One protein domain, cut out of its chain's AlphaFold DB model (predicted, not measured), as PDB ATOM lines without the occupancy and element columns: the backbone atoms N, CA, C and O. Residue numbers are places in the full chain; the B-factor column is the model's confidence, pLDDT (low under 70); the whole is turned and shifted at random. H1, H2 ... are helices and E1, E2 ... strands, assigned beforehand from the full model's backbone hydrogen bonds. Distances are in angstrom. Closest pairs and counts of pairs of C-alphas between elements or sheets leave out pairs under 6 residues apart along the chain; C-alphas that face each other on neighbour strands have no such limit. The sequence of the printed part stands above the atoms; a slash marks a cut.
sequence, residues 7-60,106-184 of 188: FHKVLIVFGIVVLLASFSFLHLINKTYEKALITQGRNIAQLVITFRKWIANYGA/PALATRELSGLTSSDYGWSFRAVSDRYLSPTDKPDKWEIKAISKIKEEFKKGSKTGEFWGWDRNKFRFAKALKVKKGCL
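This is residues 7 to 60 and 106 to 184 of the 188 residues of an uncharacterized protein of Balnearium lithotrophicum (UniProt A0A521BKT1). A long helix, H1, sticks out with residues 7 to 33, then packs on the hairpin E1 and E2, which has H3 on its other side. H2 touches H1 near its far end. The printed part has 133 residues, mostly helix, in the order H1 H2 H3 E1 E2 H4. It is only just loose, close to extended: radius of gyration of the C-alphas 21.0 A, spans 77 by 39 by 26 A.

H1, residues 7 to 58, touches H2, residues 106 to 121; their closest C-alphas, 52 and 106, are 4.8 A apart. The closest C-alphas of H1 and E2, residues 170 to 175, are 41 and 173, 5.4 A. Those of H3, residues 141 to 155, and E1, residues 162 to 167, are 146 and 163, 5.7 A. E1 and E2 are antiparallel, with N 165 and O 172 within hydrogen-bond range at 3.0 A. Every O i to N i+4 pair in H1, H2 and H3 is within range.

H1 runs 75.9 A from C-alpha 7 at (248.462, 178.452, 306.346). H4, residues 181 to 184, ends at (183.197, 213.435, 288.752).

Residues 61 to 105 are not printed; C-alphas 60 and 106 are 6.9 A apart. H2 to H3 is a long link. Residues 179 to 184 have pLDDT under 70.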
ATOM      1  N   PHE A   7     248.758 177.043 306.093       90.94
ATOM      2  CA  PHE A   7     248.462 178.452 306.346       90.94
ATOM      3  C   PHE A   7     247.882 179.166 305.116       90.94
ATOM      4  O   PHE A   7     246.865 179.846 305.210       90.94
ATOM      5  N   HIS A   8     248.463 178.946 303.933       90.75
ATOM      6  CA  HIS A   8     247.977 179.566 302.702       90.75
ATOM      7  C   HIS A   8     246.601 179.031 302.296       90.75
ATOM      8  O   HIS A   8     245.772 179.784 301.796       90.75
ATOM      9  N   LYS A   9     246.328 177.740 302.527       89.94
ATOM     10  CA  LYS A   9     245.005 177.156 302.260       89.94
ATOM     11  C   LYS A   9     243.939 177.777 303.166       89.94
ATOM     12  O   LYS A   9     242.876 178.134 302.670       89.94
ATOM     13  N   VAL A  10     244.241 177.958 304.455       93.56
ATOM     14  CA  VAL A  10     243.350 178.641 305.411       93.56
ATOM     15  C   VAL A  10     243.110 180.087 304.987       93.56
ATOM     16  O   VAL A  10     241.964 180.522 304.956       93.56
ATOM     17  N   LEU A  11     244.159 180.809 304.591       94.94
ATOM     18  CA  LEU A  11     244.048 182.202 304.164       94.94
ATOM     19  C   LEU A  11     243.209 182.357 302.885       94.94
ATOM     20  O   LEU A  11     242.395 183.272 302.797       94.94
ATOM     21  N   ILE A  12     243.337 181.430 301.929       95.06
ATOM     22  CA  ILE A  12     242.494 181.388 300.723       95.06
ATOM     23  C   ILE A  12     241.029 181.139 301.090       95.06
ATOM     24  O   ILE A  12     240.154 181.868 300.628       95.06
ATOM     25  N   VAL A  13     240.747 180.134 301.927       95.38
ATOM     26  CA  VAL A  13     239.371 179.825 302.350       95.38
ATOM     27  C   VAL A  13     238.763 181.003 303.107       95.38
ATOM     28  O   VAL A  13     237.647 181.409 302.800       95.38
ATOM     29  N   PHE A  14     239.511 181.601 304.035       96.19
ATOM     30  CA  PHE A  14     239.084 182.792 304.763       96.19
ATOM     31  C   PHE A  14     238.793 183.961 303.812       96.19
ATOM     32  O   PHE A  14     237.733 184.574 303.907       96.19
ATOM     33  N   GLY A  15     239.673 184.216 302.839       96.75
ATOM     34  CA  GLY A  15     239.464 185.240 301.816       96.75
ATOM     35  C   GLY A  15     238.197 185.008 300.988       96.75
ATOM     36  O   GLY A  15     237.428 185.942 300.777       96.75
ATOM     37  N   ILE A  16     237.925 183.764 300.577       97.06
ATOM     38  CA  ILE A  16     236.693 183.402 299.857       97.06
ATOM     39  C   ILE A  16     235.458 183.648 300.730       97.06
ATOM     40  O   ILE A  16     234.483 184.225 300.255       97.06
ATOM     41  N   VAL A  17     235.494 183.251 302.005       97.31
ATOM     42  CA  VAL A  17     234.380 183.467 302.941       97.31
ATOM     43  C   VAL A  17     234.103 184.958 303.125       97.31
ATOM     44  O   VAL A  17     232.949 185.372 303.026       97.31
ATOM     45  N   VAL A  18     235.143 185.771 303.324       97.12
ATOM     46  CA  VAL A  18     235.008 187.231 303.442       97.12
ATOM     47  C   VAL A  18     234.424 187.826 302.160       97.12
ATOM     48  O   VAL A  18     233.469 188.592 302.239       97.12
ATOM     49  N   LEU A  19     234.915 187.431 300.981       97.19
ATOM     50  CA  LEU A  19     234.395 187.912 299.695       97.19
ATOM     51  C   LEU A  19     232.912 187.576 299.499       97.19
ATOM     52  O   LEU A  19     232.129 188.447 299.114       97.19
ATOM     53  N   LEU A  20     232.508 186.337 299.786       97.19
ATOM     54  CA  LEU A  20     231.112 185.909 299.679       97.19
ATOM     55  C   LEU A  20     230.215 186.640 300.685       97.19
ATOM     56  O   LEU A  20     229.116 187.070 300.328       97.19
ATOM     57  N   ALA A  21     230.690 186.830 301.918       96.12
ATOM     58  CA  ALA A  21     229.976 187.584 302.941       96.12
ATOM     59  C   ALA A  21     229.795 189.054 302.532       96.12
ATOM     60  O   ALA A  21     228.680 189.572 302.596       96.12
ATOM     61  N   SER A  22     230.851 189.707 302.036       95.50
ATOM     62  CA  SER A  22     230.789 191.083 301.534       95.50
ATOM     63  C   SER A  22     229.831 191.214 300.352       95.50
ATOM     64  O   SER A  22     229.007 192.127 300.334       95.50
ATOM     65  N   PHE A  23     229.876 190.291 299.388       96.12
ATOM     66  CA  PHE A  23     228.963 190.304 298.246       96.12
ATOM     67  C   PHE A  23     227.497 190.152 298.676       96.12
ATOM     68  O   PHE A  23     226.639 190.927 298.249       96.12
ATOM     69  N   SER A  24     227.212 189.193 299.562       95.31
ATOM     70  CA  SER A  24     225.872 188.979 300.120       95.31
ATOM     71  C   SER A  24     225.362 190.222 300.856       95.31
ATOM     72  O   SER A  24     224.234 190.669 300.640       95.31
ATOM     73  N   PHE A  25     226.225 190.847 301.660       95.56
ATOM     74  CA  PHE A  25     225.905 192.063 302.397       95.56
ATOM     75  C   PHE A  25     225.594 193.248 301.471       95.56
ATOM     76  O   PHE A  25     224.576 193.916 301.650       95.56
ATOM     77  N   LEU A  26     226.401 193.469 300.428       94.25
ATOM     78  CA  LEU A  26     226.147 194.511 299.425       94.25
ATOM     79  C   LEU A  26     224.825 194.279 298.681       94.25
ATOM     80  O   LEU A  26     224.058 195.218 298.457       94.25
ATOM     81  N   HIS A  27     224.521 193.027 298.330       94.06
ATOM     82  CA  HIS A  27     223.251 192.678 297.700       94.06
ATOM     83  C   HIS A  27     222.055 192.979 298.617       94.06
ATOM     84  O   HIS A  27     221.059 193.562 298.177       94.06
ATOM     85  N   LEU A  28     222.167 192.628 299.902       94.81
ATOM     86  CA  LEU A  28     221.141 192.888 300.907       94.81
ATOM     87  C   LEU A  28     220.914 194.388 301.119       94.81
ATOM     88  O   LEU A  28     219.760 194.821 301.162       94.81
ATOM     89  N   ILE A  29     221.984 195.185 301.205       94.44
ATOM     90  CA  ILE A  29     221.892 196.646 301.324       94.44
ATOM     91  C   ILE A  29     221.138 197.226 300.134       94.44
ATOM     92  O   ILE A  29     220.171 197.955 300.336       94.44
ATOM     93  N   ASN A  30     221.508 196.860 298.905       90.75
ATOM     94  CA  ASN A  30     220.864 197.396 297.706       90.75
ATOM     95  C   ASN A  30     219.362 197.086 297.672       90.75
ATOM     96  O   ASN A  30     218.545 197.970 297.416       90.75
ATOM     97  N   LYS A  31     218.978 195.845 297.998       91.75
ATOM     98  CA  LYS A  31     217.565 195.444 298.069       91.75
ATOM     99  C   LYS A  31     216.805 196.157 299.181       91.75
ATOM    100  O   LYS A  31     215.644 196.518 298.992       91.75
ATOM    101  N   THR A  32     217.439 196.343 300.333       94.94
ATOM    102  CA  THR A  32     216.830 197.019 301.484       94.94
ATOM    103  C   THR A  32     216.646 198.505 301.200       94.94
ATOM    104  O   THR A  32     215.569 199.044 301.441       94.94
ATOM    105  N   TYR A  33     217.651 199.140 300.598       94.25
ATOM    106  CA  TYR A  33     217.616 200.537 300.188       94.25
ATOM    107  C   TYR A  33     216.524 200.797 299.143       94.25
ATOM    108  O   TYR A  33     215.699 201.690 299.321       94.25
ATOM    109  N   GLU A  34     216.430 199.966 298.102       93.62
ATOM    110  CA  GLU A  34     215.371 200.088 297.094       93.62
ATOM    111  C   GLU A  34     213.973 199.917 297.713       93.62
ATOM    112  O   GLU A  34     213.079 200.729 297.470       93.62
ATOM    113  N   LYS A  35     213.773 198.911 298.577       96.00
ATOM    114  CA  LYS A  35     212.500 198.718 299.296       96.00
ATOM    115  C   LYS A  35     212.143 199.908 300.186       96.00
ATOM    116  O   LYS A  35     210.962 200.266 300.262       96.00
ATOM    117  N   ALA A  36     213.129 200.513 300.845       96.81
ATOM    118  CA  ALA A  36     212.931 201.702 301.662       96.81
ATOM    119  C   ALA A  36     212.451 202.881 300.802       96.81
ATOM    120  O   ALA A  36     211.431 203.487 301.128       96.81
ATOM    121  N   LEU A  37     213.093 203.129 299.656       96.25
ATOM    122  CA  LEU A  37     212.704 204.184 298.714       96.25
ATOM    123  C   LEU A  37     211.295 203.977 298.142       96.25
ATOM    124  O   LEU A  37     210.496 204.912 298.098       96.25
ATOM    125  N   ILE A  38     210.946 202.744 297.760       97.06
ATOM    126  CA  ILE A  38     209.592 202.403 297.294       97.06
ATOM    127  C   ILE A  38     208.563 202.686 298.393       97.06
ATOM    128  O   ILE A  38     207.502 203.250 298.129       97.06
ATOM    129  N   THR A  39     208.860 202.288 299.630       97.44
ATOM    130  CA  THR A  39     207.949 202.474 300.767       97.44
ATOM    131  C   THR A  39     207.773 203.950 301.105       97.44
ATOM    132  O   THR A  39     206.643 204.403 301.285       97.44
ATOM    133  N   GLN A  40     208.858 204.723 301.097       96.31
ATOM    134  CA  GLN A  40     208.819 206.170 301.286       96.31
ATOM    135  C   GLN A  40     208.000 206.854 300.187       96.31
ATOM    136  O   GLN A  40     207.068 207.598 300.493       96.31
ATOM    137  N   GLY A  41     208.270 206.539 298.915       96.81
ATOM    138  CA  GLY A  41     207.516 207.063 297.774       96.81
ATOM    139  C   GLY A  41     206.025 206.730 297.858       96.81
ATOM    140  O   GLY A  41     205.178 207.597 297.636       96.81
ATOM    141  N   ARG A  42     205.683 205.503 298.269       96.81
ATOM    142  CA  ARG A  42     204.295 205.078 298.487       96.81
ATOM    143  C   ARG A  42     203.611 205.875 299.590       96.81
ATOM    144  O   ARG A  42     202.469 206.293 299.397       96.81
ATOM    145  N   ASN A  43     204.285 206.083 300.717       96.69
ATOM    146  CA  ASN A  43     203.739 206.826 301.850       96.69
ATOM    147  C   ASN A  43     203.518 208.300 301.493       96.69
ATOM    148  O   ASN A  43     202.433 208.819 301.744       96.69
ATOM    149  N   ILE A  44     204.485 208.935 300.824       96.31
ATOM    150  CA  ILE A  44     204.361 210.314 300.328       96.31
ATOM    151  C   ILE A  44     203.195 210.423 299.342       96.31
ATOM    152  O   ILE A  44     202.316 211.264 299.513       96.31
ATOM    153  N   ALA A  45     203.120 209.533 298.348       96.00
ATOM    154  CA  ALA A  45     202.018 209.538 297.391       96.00
ATOM    155  C   ALA A  45     200.661 209.357 298.090       96.00
ATOM    156  O   ALA A  45     199.693 210.041 297.765       96.00
ATOM    157  N   GLN A  46     200.577 208.457 299.073       94.62
ATOM    158  CA  GLN A  46     199.353 208.223 299.834       94.62
ATOM    159  C   GLN A  46     198.959 209.438 300.685       94.62
ATOM    160  O   GLN A  46     197.771 209.768 300.738       94.62
ATOM    161  N   LEU A  47     199.926 210.114 301.305       95.75
ATOM    162  CA  LEU A  47     199.716 211.353 302.051       95.75
ATOM    163  C   LEU A  47     199.173 212.455 301.134       95.75
ATOM    164  O   LEU A  47     198.120 213.012 301.425       95.75
ATOM    165  N   VAL A  48     199.810 212.690 299.983       95.31
ATOM    166  CA  VAL A  48     199.374 213.698 298.999       95.31
ATOM    167  C   VAL A  48     197.967 213.396 298.475       95.31
ATOM    168  O   VAL A  48     197.121 214.285 298.392       95.31
ATOM    169  N   ILE A  49     197.662 212.131 298.166       93.25
ATOM    170  CA  ILE A  49     196.312 211.711 297.752       93.25
ATOM    171  C   ILE A  49     195.283 211.977 298.857       93.25
ATOM    172  O   ILE A  49     194.160 212.399 298.575       93.25
ATOM    173  N   THR A  50     195.653 211.718 300.109       93.31
ATOM    174  CA  THR A  50     194.775 211.902 301.270       93.31
ATOM    175  C   THR A  50     194.533 213.382 301.538       93.31
ATOM    176  O   THR A  50     193.385 213.776 301.720       93.31
ATOM    177  N   PHE A  51     195.577 214.205 301.453       93.75
ATOM    178  CA  PHE A  51     195.503 215.659 301.537       93.75
ATOM    179  C   PHE A  51     194.570 216.238 300.467       93.75
ATOM    180  O   PHE A  51     193.604 216.926 300.789       93.75
ATOM    181  N   ARG A  52     194.748 215.849 299.199       92.06
ATOM    182  CA  ARG A  52     193.847 216.248 298.102       92.06
ATOM    183  C   ARG A  52     192.397 215.870 298.367       92.06
ATOM    184  O   ARG A  52     191.495 216.653 298.085       92.06
ATOM    185  N   LYS A  53     192.167 214.660 298.885       89.62
ATOM    186  CA  LYS A  53     190.824 214.185 299.230       89.62
ATOM    187  C   LYS A  53     190.220 215.007 300.369       89.62
ATOM    188  O   LYS A  53     189.038 215.319 300.301       89.62
ATOM    189  N   TRP A  54     191.008 215.333 301.392       92.75
ATOM    190  CA  TRP A  54     190.573 216.177 302.500       92.75
ATOM    191  C   TRP A  54     190.093 217.533 301.972       92.75
ATOM    192  O   TRP A  54     188.937 217.871 302.188       92.75
ATOM    193  N   ILE A  55     190.890 218.216 301.145       91.81
ATOM    194  CA  ILE A  55     190.491 219.495 300.532       91.81
ATOM    195  C   ILE A  55     189.225 219.336 299.688       91.81
ATOM    196  O   ILE A  55     188.277 220.098 299.839       91.81
ATOM    197  N   ALA A  56     189.176 218.317 298.825       87.88
ATOM    198  CA  ALA A  56     188.032 218.093 297.942       87.88
ATOM    199  C   ALA A  56     186.724 217.856 298.714       87.88
ATOM    200  O   ALA A  56     185.657 218.237 298.241       87.88
ATOM    201  N   ASN A  57     186.797 217.236 299.895       87.38
ATOM    202  CA  ASN A  57     185.634 217.008 300.750       87.38
ATOM    203  C   ASN A  57     185.079 218.306 301.360       87.38
ATOM    204  O   ASN A  57     183.881 218.368 301.613       87.38
ATOM    205  N   TYR A  58     185.925 219.317 301.579       87.50
ATOM    206  CA  TYR A  58     185.536 220.623 302.126       87.50
ATOM    207  C   TYR A  58     185.414 221.718 301.050       87.50
ATOM    208  O   TYR A  58     185.108 222.864 301.359       87.50
ATOM    209  N   GLY A  59     185.631 221.373 299.777       85.81
ATOM    210  CA  GLY A  59     185.581 222.288 298.635       85.81
ATOM    211  C   GLY A  59     186.926 222.957 298.348       85.81
ATOM    212  O   GLY A  59     187.493 222.749 297.274       85.81
ATOM    213  N   ALA A  60     187.446 223.728 299.304       90.50
ATOM    214  CA  ALA A  60     188.717 224.441 299.182       90.50
ATOM    215  C   ALA A  60     189.358 224.705 300.552       90.50
ATOM    216  O   ALA A  60     188.686 224.687 301.584       90.50
ATOM    217  N   PRO A 106     192.028 221.420 295.409       91.06
ATOM    218  CA  PRO A 106     192.963 220.324 295.645       91.06
ATOM    219  C   PRO A 106     194.199 220.343 294.737       91.06
ATOM    220  O   PRO A 106     195.246 219.844 295.138       91.06
ATOM    221  N   ALA A 107     194.101 220.865 293.511       89.19
ATOM    222  CA  ALA A 107     195.233 220.942 292.594       89.19
ATOM    223  C   ALA A 107     196.217 222.053 292.982       89.19
ATOM    224  O   ALA A 107     197.412 221.771 293.049       89.19
ATOM    225  N   LEU A 108     195.720 223.255 293.284       91.56
ATOM    226  CA  LEU A 108     196.517 224.413 293.697       91.56
ATOM    227  C   LEU A 108     197.263 224.128 294.998       91.56
ATOM    228  O   LEU A 108     198.488 224.097 294.990       91.56
ATOM    229  N   ALA A 109     196.551 223.730 296.051       93.06
ATOM    230  CA  ALA A 109     197.163 223.412 297.340       93.06
ATOM    231  C   ALA A 109     198.205 222.278 297.255       93.06
ATOM    232  O   ALA A 109     199.180 222.249 298.000       93.06
ATOM    233  N   THR A 110     198.031 221.320 296.331       92.88
ATOM    234  CA  THR A 110     199.056 220.286 296.078       92.88
ATOM    235  C   THR A 110     200.326 220.894 295.482       92.88
ATOM    236  O   THR A 110     201.421 220.462 295.828       92.88
ATOM    237  N   ARG A 111     200.194 221.855 294.560       92.75
ATOM    238  CA  ARG A 111     201.336 222.519 293.917       92.75
ATOM    239  C   ARG A 111     202.083 223.413 294.901       92.75
ATOM    240  O   ARG A 111     203.305 223.359 294.910       92.75
ATOM    241  N   GLU A 112     201.364 224.157 295.735       93.38
ATOM    242  CA  GLU A 112     201.938 224.948 296.836       93.38
ATOM    243  C   GLU A 112     202.729 224.051 297.792       93.38
ATOM    244  O   GLU A 112     203.927 224.245 297.992       93.38
ATOM    245  N   LEU A 113     202.110 222.964 298.275       94.31
ATOM    246  CA  LEU A 113     202.790 222.010 299.152       94.31
ATOM    247  C   LEU A 113     204.024 221.390 298.482       94.31
ATOM    248  O   LEU A 113     205.046 221.217 299.138       94.31
ATOM    249  N   SER A 114     203.966 221.073 297.184       95.50
ATOM    250  CA  SER A 114     205.147 220.575 296.471       95.50
ATOM    251  C   SER A 114     206.239 221.633 296.314       95.50
ATOM    252  O   SER A 114     207.406 221.256 296.199       95.50
ATOM    253  N   GLY A 115     205.883 222.917 296.239       94.00
ATOM    254  CA  GLY A 115     206.842 224.018 296.233       94.00
ATOM    255  C   GLY A 115     207.635 224.032 297.535       94.00
ATOM    256  O   GLY A 115     208.859 223.916 297.497       94.00
ATOM    257  N   LEU A 116     206.921 224.023 298.664       93.88
ATOM    258  CA  LEU A 116     207.505 223.979 300.009       93.88
ATOM    259  C   LEU A 116     208.393 222.749 300.219       93.88
ATOM    260  O   LEU A 116     209.522 222.857 300.687       93.88
ATOM    261  N   THR A 117     207.944 221.553 299.826       96.12
ATOM    262  CA  THR A 117     208.782 220.359 300.025       96.12
ATOM    263  C   THR A 117     210.023 220.365 299.142       96.12
ATOM    264  O   THR A 117     211.060 219.814 299.523       96.12
ATOM    265  N   SER A 118     209.935 220.995 297.967       95.56
ATOM    266  CA  SER A 118     211.070 221.129 297.066       95.56
ATOM    267  C   SER A 118     212.117 222.089 297.623       95.56
ATOM    268  O   SER A 118     213.302 221.786 297.487       95.56
ATOM    269  N   SER A 119     211.706 223.213 298.223       94.88
ATOM    270  CA  SER A 119     212.624 224.178 298.841       94.88
ATOM    271  C   SER A 119     213.223 223.650 300.139       94.88
ATOM    272  O   SER A 119     214.432 223.747 300.333       94.88
ATOM    273  N   ASP A 120     212.399 223.046 300.993       95.88
ATOM    274  CA  ASP A 120     212.774 222.786 302.385       95.88
ATOM    275  C   ASP A 120     213.436 221.415 302.559       95.88
ATOM    276  O   ASP A 120     214.275 221.223 303.439       95.88
ATOM    277  N   TYR A 121     213.070 220.444 301.714       94.56
ATOM    278  CA  TYR A 121     213.477 219.044 301.870       94.56
ATOM    279  C   TYR A 121     214.077 218.415 300.605       94.56
ATOM    280  O   TYR A 121     214.483 217.252 300.636       94.56
ATOM    281  N   GLY A 122     214.128 219.140 299.483       92.81
ATOM    282  CA  GLY A 122     214.752 218.666 298.244       92.81
ATOM    283  C   GLY A 122     213.973 217.578 297.492       92.81
ATOM    284  O   GLY A 122     214.530 216.935 296.598       92.81
ATOM    285  N   TRP A 123     212.692 217.361 297.810       93.94
ATOM    286  CA  TRP A 123     211.815 216.437 297.083       93.94
ATOM    287  C   TRP A 123     210.502 217.105 296.676       93.94
ATOM    288  O   TRP A 123     209.976 217.981 297.354       93.94
ATOM    289  N   SER A 124     209.954 216.683 295.542       95.62
ATOM    290  CA  SER A 124     208.750 217.272 294.958       95.62
ATOM    291  C   SER A 124     207.808 216.201 294.432       95.62
ATOM    292  O   SER A 124     208.172 215.035 294.254       95.62
ATOM    293  N   PHE A 125     206.568 216.602 294.190       95.44
ATOM    294  CA  PHE A 125     205.531 215.748 293.643       95.44
ATOM    295  C   PHE A 125     204.609 216.571 292.757       95.44
ATOM    296  O   PHE A 125     204.351 217.747 292.982       95.44
ATOM    297  N   ARG A 126     204.061 215.935 291.731       94.06
ATOM    298  CA  ARG A 126     203.124 216.589 290.826       94.06
ATOM    299  C   ARG A 126     202.111 215.593 290.308       94.06
ATOM    300  O   ARG A 126     202.395 214.402 290.188       94.06
ATOM    301  N   ALA A 127     200.917 216.091 290.021       92.12
ATOM    302  CA  ALA A 127     199.913 215.331 289.299       92.12
ATOM    303  C   ALA A 127     200.135 215.542 287.799       92.12
ATOM    304  O   ALA A 127     200.328 216.668 287.356       92.12
ATOM    305  N   VAL A 128     200.099 214.457 287.033       93.44
ATOM    306  CA  VAL A 128     200.237 214.476 285.574       93.44
ATOM    307  C   VAL A 128     199.189 213.570 284.953       93.44
ATOM    308  O   VAL A 128     198.689 212.644 285.598       93.44
ATOM    309  N   SER A 129     198.853 213.840 283.699       88.69
ATOM    310  CA  SER A 129     197.847 213.092 282.947       88.69
ATOM    311  C   SER A 129     198.265 212.995 281.486       88.69
ATOM    312  O   SER A 129     198.895 213.904 280.954       88.69
ATOM    313  N   ASP A 130     197.883 211.914 280.806       86.56
ATOM    314  CA  ASP A 130     197.964 211.852 279.342       86.56
ATOM    315  C   ASP A 130     196.948 212.784 278.665       86.56
ATOM    316  O   ASP A 130     197.144 213.185 277.522       86.56
ATOM    317  N   ARG A 131     195.892 213.163 279.393       86.06
ATOM    318  CA  ARG A 131     194.922 214.200 279.030       86.06
ATOM    319  C   ARG A 131     195.063 215.356 280.014       86.06
ATOM    320  O   ARG A 131     194.335 215.421 281.005       86.06
ATOM    321  N   TYR A 132     196.079 216.188 279.819       82.06
ATOM    322  CA  TYR A 132     196.342 217.338 280.682       82.06
ATOM    323  C   TYR A 132     195.554 218.562 280.205       82.06
ATOM    324  O   TYR A 132     195.467 218.823 279.009       82.06
ATOM    325  N   LEU A 133     194.979 219.304 281.155       77.25
ATOM    326  CA  LEU A 133     194.262 220.559 280.887       77.25
ATOM    327  C   LEU A 133     195.206 221.768 280.929       77.25
ATOM    328  O   LEU A 133     195.011 222.732 280.200       77.25
ATOM    329  N   SER A 134     196.239 221.700 281.773       79.75
ATOM    330  CA  SER A 134     197.267 222.729 281.902       79.75
ATOM    331  C   SER A 134     198.579 222.259 281.270       79.75
ATOM    332  O   SER A 134     198.981 221.118 281.522       79.75
ATOM    333  N   PRO A 135     199.317 223.119 280.540       84.25
ATOM    334  CA  PRO A 135     200.657 222.803 280.044       84.25
ATOM    335  C   PRO A 135     201.622 222.339 281.142       84.25
ATOM    336  O   PRO A 135     202.487 221.502 280.892       84.25
ATOM    337  N   THR A 136     201.451 222.838 282.370       83.12
ATOM    338  CA  THR A 136     202.270 222.443 283.524       83.12
ATOM    339  C   THR A 136     202.049 220.993 283.955       83.12
ATOM    340  O   THR A 136     202.951 220.397 284.532       83.12
ATOM    341  N   ASP A 137     200.909 220.384 283.617       86.12
ATOM    342  CA  ASP A 137     200.592 218.984 283.941       86.12
ATOM    343  C   ASP A 137     201.030 218.006 282.831       86.12
ATOM    344  O   ASP A 137     200.801 216.795 282.933       86.12
ATOM    345  N   LYS A 138     201.673 218.516 281.768       93.56
ATOM    346  CA  LYS A 138     202.211 217.704 280.674       93.56
ATOM    347  C   LYS A 138     203.291 216.755 281.205       93.56
ATOM    348  O   LYS A 138     204.262 217.238 281.793       93.56
ATOM    349  N   PRO A 139     203.171 215.435 280.982       95.88
ATOM    350  CA  PRO A 139     204.123 214.467 281.505       95.88
ATOM    351  C   PRO A 139     205.462 214.513 280.757       95.88
ATOM    352  O   PRO A 139     205.514 214.726 279.542       95.88
ATOM    353  N   ASP A 140     206.549 214.268 281.480       95.88
ATOM    354  CA  ASP A 140     207.879 214.043 280.924       95.88
ATOM    355  C   ASP A 140     208.063 212.599 280.412       95.88
ATOM    356  O   ASP A 140     207.166 211.757 280.483       95.88
ATOM    357  N   LYS A 141     209.255 212.286 279.886       95.81
ATOM    358  CA  LYS A 141     209.555 210.960 279.313       95.81
ATOM    359  C   LYS A 141     209.396 209.809 280.319       95.81
ATOM    360  O   LYS A 141     208.919 208.737 279.940       95.81
ATOM    361  N   TRP A 142     209.802 209.998 281.574       97.12
ATOM    362  CA  TRP A 142     209.676 208.974 282.613       97.12
ATOM    363  C   TRP A 142     208.214 208.818 283.041       97.12
ATOM    364  O   TRP A 142     207.726 207.698 283.185       97.12
ATOM    365  N   GLU A 143     207.486 209.925 283.166       96.94
ATOM    366  CA  GLU A 143     206.068 209.945 283.531       96.94
ATOM    367  C   GLU A 143     205.189 209.306 282.454       96.94
ATOM    368  O   GLU A 143     204.295 208.532 282.784       96.94
ATOM    369  N   ILE A 144     205.478 209.538 281.169       96.56
ATOM    370  CA  ILE A 144     204.809 208.851 280.051       96.56
ATOM    371  C   ILE A 144     204.985 207.334 280.180       96.56
ATOM    372  O   ILE A 144     204.013 206.578 280.075       96.56
ATOM    373  N   LYS A 145     206.212 206.873 280.462       96.44
ATOM    374  CA  LYS A 145     206.499 205.451 280.687       96.44
ATOM    375  C   LYS A 145     205.733 204.915 281.899       96.44
ATOM    376  O   LYS A 145     205.139 203.840 281.807       96.44
ATOM    377  N   ALA A 146     205.711 205.664 283.000       96.69
ATOM    378  CA  ALA A 146     204.990 205.302 284.215       96.69
ATOM    379  C   ALA A 146     203.482 205.162 283.961       96.69
ATOM    380  O   ALA A 146     202.900 204.130 284.290       96.69
ATOM    381  N   ILE A 147     202.862 206.149 283.302       95.69
ATOM    382  CA  ILE A 147     201.445 206.129 282.917       95.69
ATOM    383  C   ILE A 147     201.153 204.909 282.042       95.69
ATOM    384  O   ILE A 147     200.200 204.175 282.310       95.69
ATOM    385  N   SER A 148     201.977 204.661 281.020       95.81
ATOM    386  CA  SER A 148     201.798 203.518 280.121       95.81
ATOM    387  C   SER A 148     201.865 202.189 280.870       95.81
ATOM    388  O   SER A 148     201.009 201.330 280.661       95.81
ATOM    389  N   LYS A 149     202.847 202.014 281.763       95.94
ATOM    390  CA  LYS A 149     203.016 200.774 282.531       95.94
ATOM    391  C   LYS A 149     201.892 200.558 283.531       95.94
ATOM    392  O   LYS A 149     201.333 199.472 283.582       95.94
ATOM    393  N   ILE A 150     201.489 201.600 284.248       95.31
ATOM    394  CA  ILE A 150     200.342 201.542 285.161       95.31
ATOM    395  C   ILE A 150     199.063 201.147 284.406       95.31
ATOM    396  O   ILE A 150     198.313 200.292 284.874       95.31
ATOM    397  N   LYS A 151     198.819 201.724 283.221       93.12
ATOM    398  CA  LYS A 151     197.667 201.368 282.375       93.12
ATOM    399  C   LYS A 151     197.720 199.917 281.900       93.12
ATOM    400  O   LYS A 151     196.693 199.246 281.901       93.12
ATOM    401  N   GLU A 152     198.891 199.441 281.486       94.44
ATOM    402  CA  GLU A 152     199.110 198.048 281.086       94.44
ATOM    403  C   GLU A 152     198.803 197.084 282.243       94.44
ATOM    404  O   GLU A 152     198.053 196.128 282.068       94.44
ATOM    405  N   GLU A 153     199.297 197.378 283.444       93.31
ATOM    406  CA  GLU A 153     199.060 196.561 284.637       93.31
ATOM    407  C   GLU A 153     197.586 196.555 285.057       93.31
ATOM    408  O   GLU A 153     197.053 195.513 285.441       93.31
ATOM    409  N   PHE A 154     196.880 197.681 284.920       92.38
ATOM    410  CA  PHE A 154     195.431 197.719 285.127       92.38
ATOM    411  C   PHE A 154     194.667 196.840 284.135       92.38
ATOM    412  O   PHE A 154     193.730 196.158 284.545       92.38
ATOM    413  N   LYS A 155     195.085 196.781 282.862       92.56
ATOM    414  CA  LYS A 155     194.485 195.864 281.875       92.56
ATOM    415  C   LYS A 155     194.693 194.392 282.244       92.56
ATOM    416  O   LYS A 155     193.834 193.574 281.943       92.56
ATOM    417  N   LYS A 156     195.794 194.066 282.928       93.06
ATOM    418  CA  LYS A 156     196.089 192.719 283.450       93.06
ATOM    419  C   LYS A 156     195.400 192.407 284.788       93.06
ATOM    420  O   LYS A 156     195.629 191.347 285.356       93.06
ATOM    421  N   GLY A 157     194.578 193.318 285.318       89.81
ATOM    422  CA  GLY A 157     193.842 193.123 286.571       89.81
ATOM    423  C   GLY A 157     194.584 193.552 287.842       89.81
ATOM    424  O   GLY A 157     194.067 193.349 288.945       89.81
ATOM    425  N   SER A 158     195.759 194.184 287.733       89.31
ATOM    426  CA  SER A 158     196.454 194.751 288.895       89.31
ATOM    427  C   SER A 158     195.616 195.849 289.555       89.31
ATOM    428  O   SER A 158     194.930 196.627 288.894       89.31
ATOM    429  N   LYS A 159     195.676 195.949 290.888       84.19
ATOM    430  CA  LYS A 159     194.935 196.965 291.661       84.19
ATOM    431  C   LYS A 159     195.824 198.051 292.266       84.19
ATOM    432  O   LYS A 159     195.273 199.054 292.731       84.19
ATOM    433  N   THR A 160     197.145 197.871 292.257       84.50
ATOM    434  CA  THR A 160     198.106 198.754 292.938       84.50
ATOM    435  C   THR A 160     198.262 200.077 292.198       84.50
ATOM    436  O   THR A 160     198.084 201.137 292.795       84.50
ATOM    437  N   GLY A 161     198.491 200.011 290.882       92.50
ATOM    438  CA  GLY A 161     198.696 201.182 290.033       92.50
ATOM    439  C   GLY A 161     199.955 201.955 290.405       92.50
ATOM    440  O   GLY A 161     199.894 203.172 290.549       92.50
ATOM    441  N   GLU A 162     201.061 201.250 290.621       95.81
ATOM    442  CA  GLU A 162     202.332 201.827 291.060       95.81
ATOM    443  C   GLU A 162     203.426 201.558 290.023       95.81
ATOM    444  O   GLU A 162     203.456 200.500 289.397       95.81
ATOM    445  N   PHE A 163     204.328 202.519 289.847       96.81
ATOM    446  CA  PHE A 163     205.532 202.388 289.033       96.81
ATOM    447  C   PHE A 163     206.657 203.182 289.688       96.81
ATOM    448  O   PHE A 163     206.421 204.266 290.215       96.81
ATOM    449  N   TRP A 164     207.879 202.667 289.670       97.38
ATOM    450  CA  TRP A 164     209.019 203.347 290.273       97.38
ATOM    451  C   TRP A 164     210.307 203.020 289.535       97.38
ATOM    452  O   TRP A 164     210.379 202.074 288.749       97.38
ATOM    453  N   GLY A 165     211.334 203.813 289.800       96.31
ATOM    454  CA  GLY A 165     212.675 203.543 289.319       96.31
ATOM    455  C   GLY A 165     213.577 204.757 289.420       96.31
ATOM    456  O   GLY A 165     213.136 205.872 289.703       96.31
ATOM    457  N   TRP A 166     214.853 204.516 289.149       94.81
ATOM    458  CA  TRP A 166     215.846 205.569 289.030       94.81
ATOM    459  C   TRP A 166     215.709 206.285 287.688       94.81
ATOM    460  O   TRP A 166     215.643 205.662 286.628       94.81
ATOM    461  N   ASP A 167     215.676 207.608 287.754       94.25
ATOM    462  CA  ASP A 167     215.809 208.526 286.634       94.25
ATOM    463  C   ASP A 167     217.062 209.366 286.895       94.25
ATOM    464  O   ASP A 167     217.048 210.339 287.654       94.25
ATOM    465  N   ARG A 168     218.186 208.916 286.325       91.00
ATOM    466  CA  ARG A 168     219.534 209.420 286.631       91.00
ATOM    467  C   ARG A 168     219.826 209.302 288.133       91.00
ATOM    468  O   ARG A 168     219.846 208.199 288.662       91.00
ATOM    469  N   ASN A 169     220.036 210.421 288.816       90.06
ATOM    470  CA  ASN A 169     220.321 210.501 290.246       90.06
ATOM    471  C   ASN A 169     219.064 210.673 291.118       90.06
ATOM    472  O   ASN A 169     219.191 210.890 292.319       90.06
ATOM    473  N   LYS A 170     217.857 210.606 290.541       92.94
ATOM    474  CA  LYS A 170     216.597 210.775 291.275       92.94
ATOM    475  C   LYS A 170     215.828 209.466 291.312       92.94
ATOM    476  O   LYS A 170     215.542 208.876 290.272       92.94
ATOM    477  N   PHE A 171     215.431 209.041 292.504       95.88
ATOM    478  CA  PHE A 171     214.431 207.992 292.637       95.88
ATOM    479  C   PHE A 171     213.043 208.594 292.417       95.88
ATOM    480  O   PHE A 171     212.683 209.584 293.054       95.88
ATOM    481  N   ARG A 172     212.258 208.010 291.511       97.75
ATOM    482  CA  ARG A 172     210.904 208.471 291.201       97.75
ATOM    483  C   ARG A 172     209.900 207.368 291.492       97.75
ATOM    484  O   ARG A 172     210.121 206.203 291.164       97.75
ATOM    485  N   PHE A 173     208.778 207.761 292.085       98.12
ATOM    486  CA  PHE A 173     207.655 206.889 292.402       98.12
ATOM    487  C   PHE A 173     206.369 207.509 291.854       98.12
ATOM    488  O   PHE A 173     206.081 208.679 292.090       98.12
ATOM    489  N   ALA A 174     205.596 206.718 291.124       97.19
ATOM    490  CA  ALA A 174     204.326 207.093 290.531       97.19
ATOM    491  C   ALA A 174     203.221 206.201 291.085       97.19
ATOM    492  O   ALA A 174     203.361 204.978 291.163       97.19
ATOM    493  N   LYS A 175     202.094 206.827 291.419       95.62
ATOM    494  CA  LYS A 175     200.880 206.151 291.862       95.62
ATOM    495  C   LYS A 175     199.683 206.693 291.109       95.62
ATOM    496  O   LYS A 175     199.503 207.903 290.996       95.62
ATOM    497  N   ALA A 176     198.850 205.788 290.616       93.69
ATOM    498  CA  ALA A 176     197.633 206.135 289.915       93.69
ATOM    499  C   ALA A 176     196.659 206.889 290.831       93.69
ATOM    500  O   ALA A 176     196.248 206.387 291.883       93.69
ATOM    501  N   LEU A 177     196.221 208.063 290.383       87.69
ATOM    502  CA  LEU A 177     195.098 208.775 290.979       87.69
ATOM    503  C   LEU A 177     193.794 208.151 290.476       87.69
ATOM    504  O   LEU A 177     193.381 208.369 289.342       87.69
ATOM    505  N   LYS A 178     193.136 207.349 291.318       76.06
ATOM    506  CA  LYS A 178     191.821 206.788 290.985       76.06
ATOM    507  C   LYS A 178     190.745 207.852 291.177       76.06
ATOM    508  O   LYS A 178     190.505 208.290 292.304       76.06
ATOM    509  N   VAL A 179     190.079 208.224 290.087       67.12
ATOM    510  CA  VAL A 179     188.892 209.086 290.106       67.12
ATOM    511  C   VAL A 179     187.796 208.367 290.899       67.12
ATOM    512  O   VAL A 179     187.391 207.257 290.558       67.12
ATOM    513  N   LYS A 180     187.347 208.965 292.007       63.38
ATOM    514  CA  LYS A 180     186.194 208.483 292.790       63.38
ATOM    515  C   LYS A 180     184.949 209.280 292.400       63.38
ATOM    516  O   LYS A 180     185.078 210.367 291.852       63.38
ATOM    517  N   LYS A 181     183.747 208.793 292.740       54.66
ATOM    518  CA  LYS A 181     182.469 209.464 292.404       54.66
ATOM    519  C   LYS A 181     182.438 210.965 292.750       54.66
ATOM    520  O   LYS A 181     181.892 211.741 291.983       54.66
ATOM    521  N   GLY A 182     183.066 211.391 293.853       53.31
ATOM    522  CA  GLY A 182     183.155 212.813 294.221       53.31
ATOM    523  C   GLY A 182     183.991 213.675 293.263       53.31
ATOM    524  O   GLY A 182     183.714 214.856 293.114       53.31
ATOM    525  N   CYS A 183     184.966 213.085 292.569       59.38
ATOM    526  CA  CYS A 183     185.809 213.760 291.582       59.38
ATOM    527  C   CYS A 183     185.059 214.049 290.269       59.38
ATOM    528  O   CYS A 183     185.400 215.002 289.579       59.38
ATOM    529  N   LEU A 184     184.026 213.257 289.952       56.25
ATOM    530  CA  LEU A 184     183.197 213.435 288.752       56.25
ATOM    531  C   LEU A 184     182.299 214.673 288.823       56.25
ATOM    532  O   LEU A 184     181.741 215.063 287.814       56.25
TER     533      LEU A 184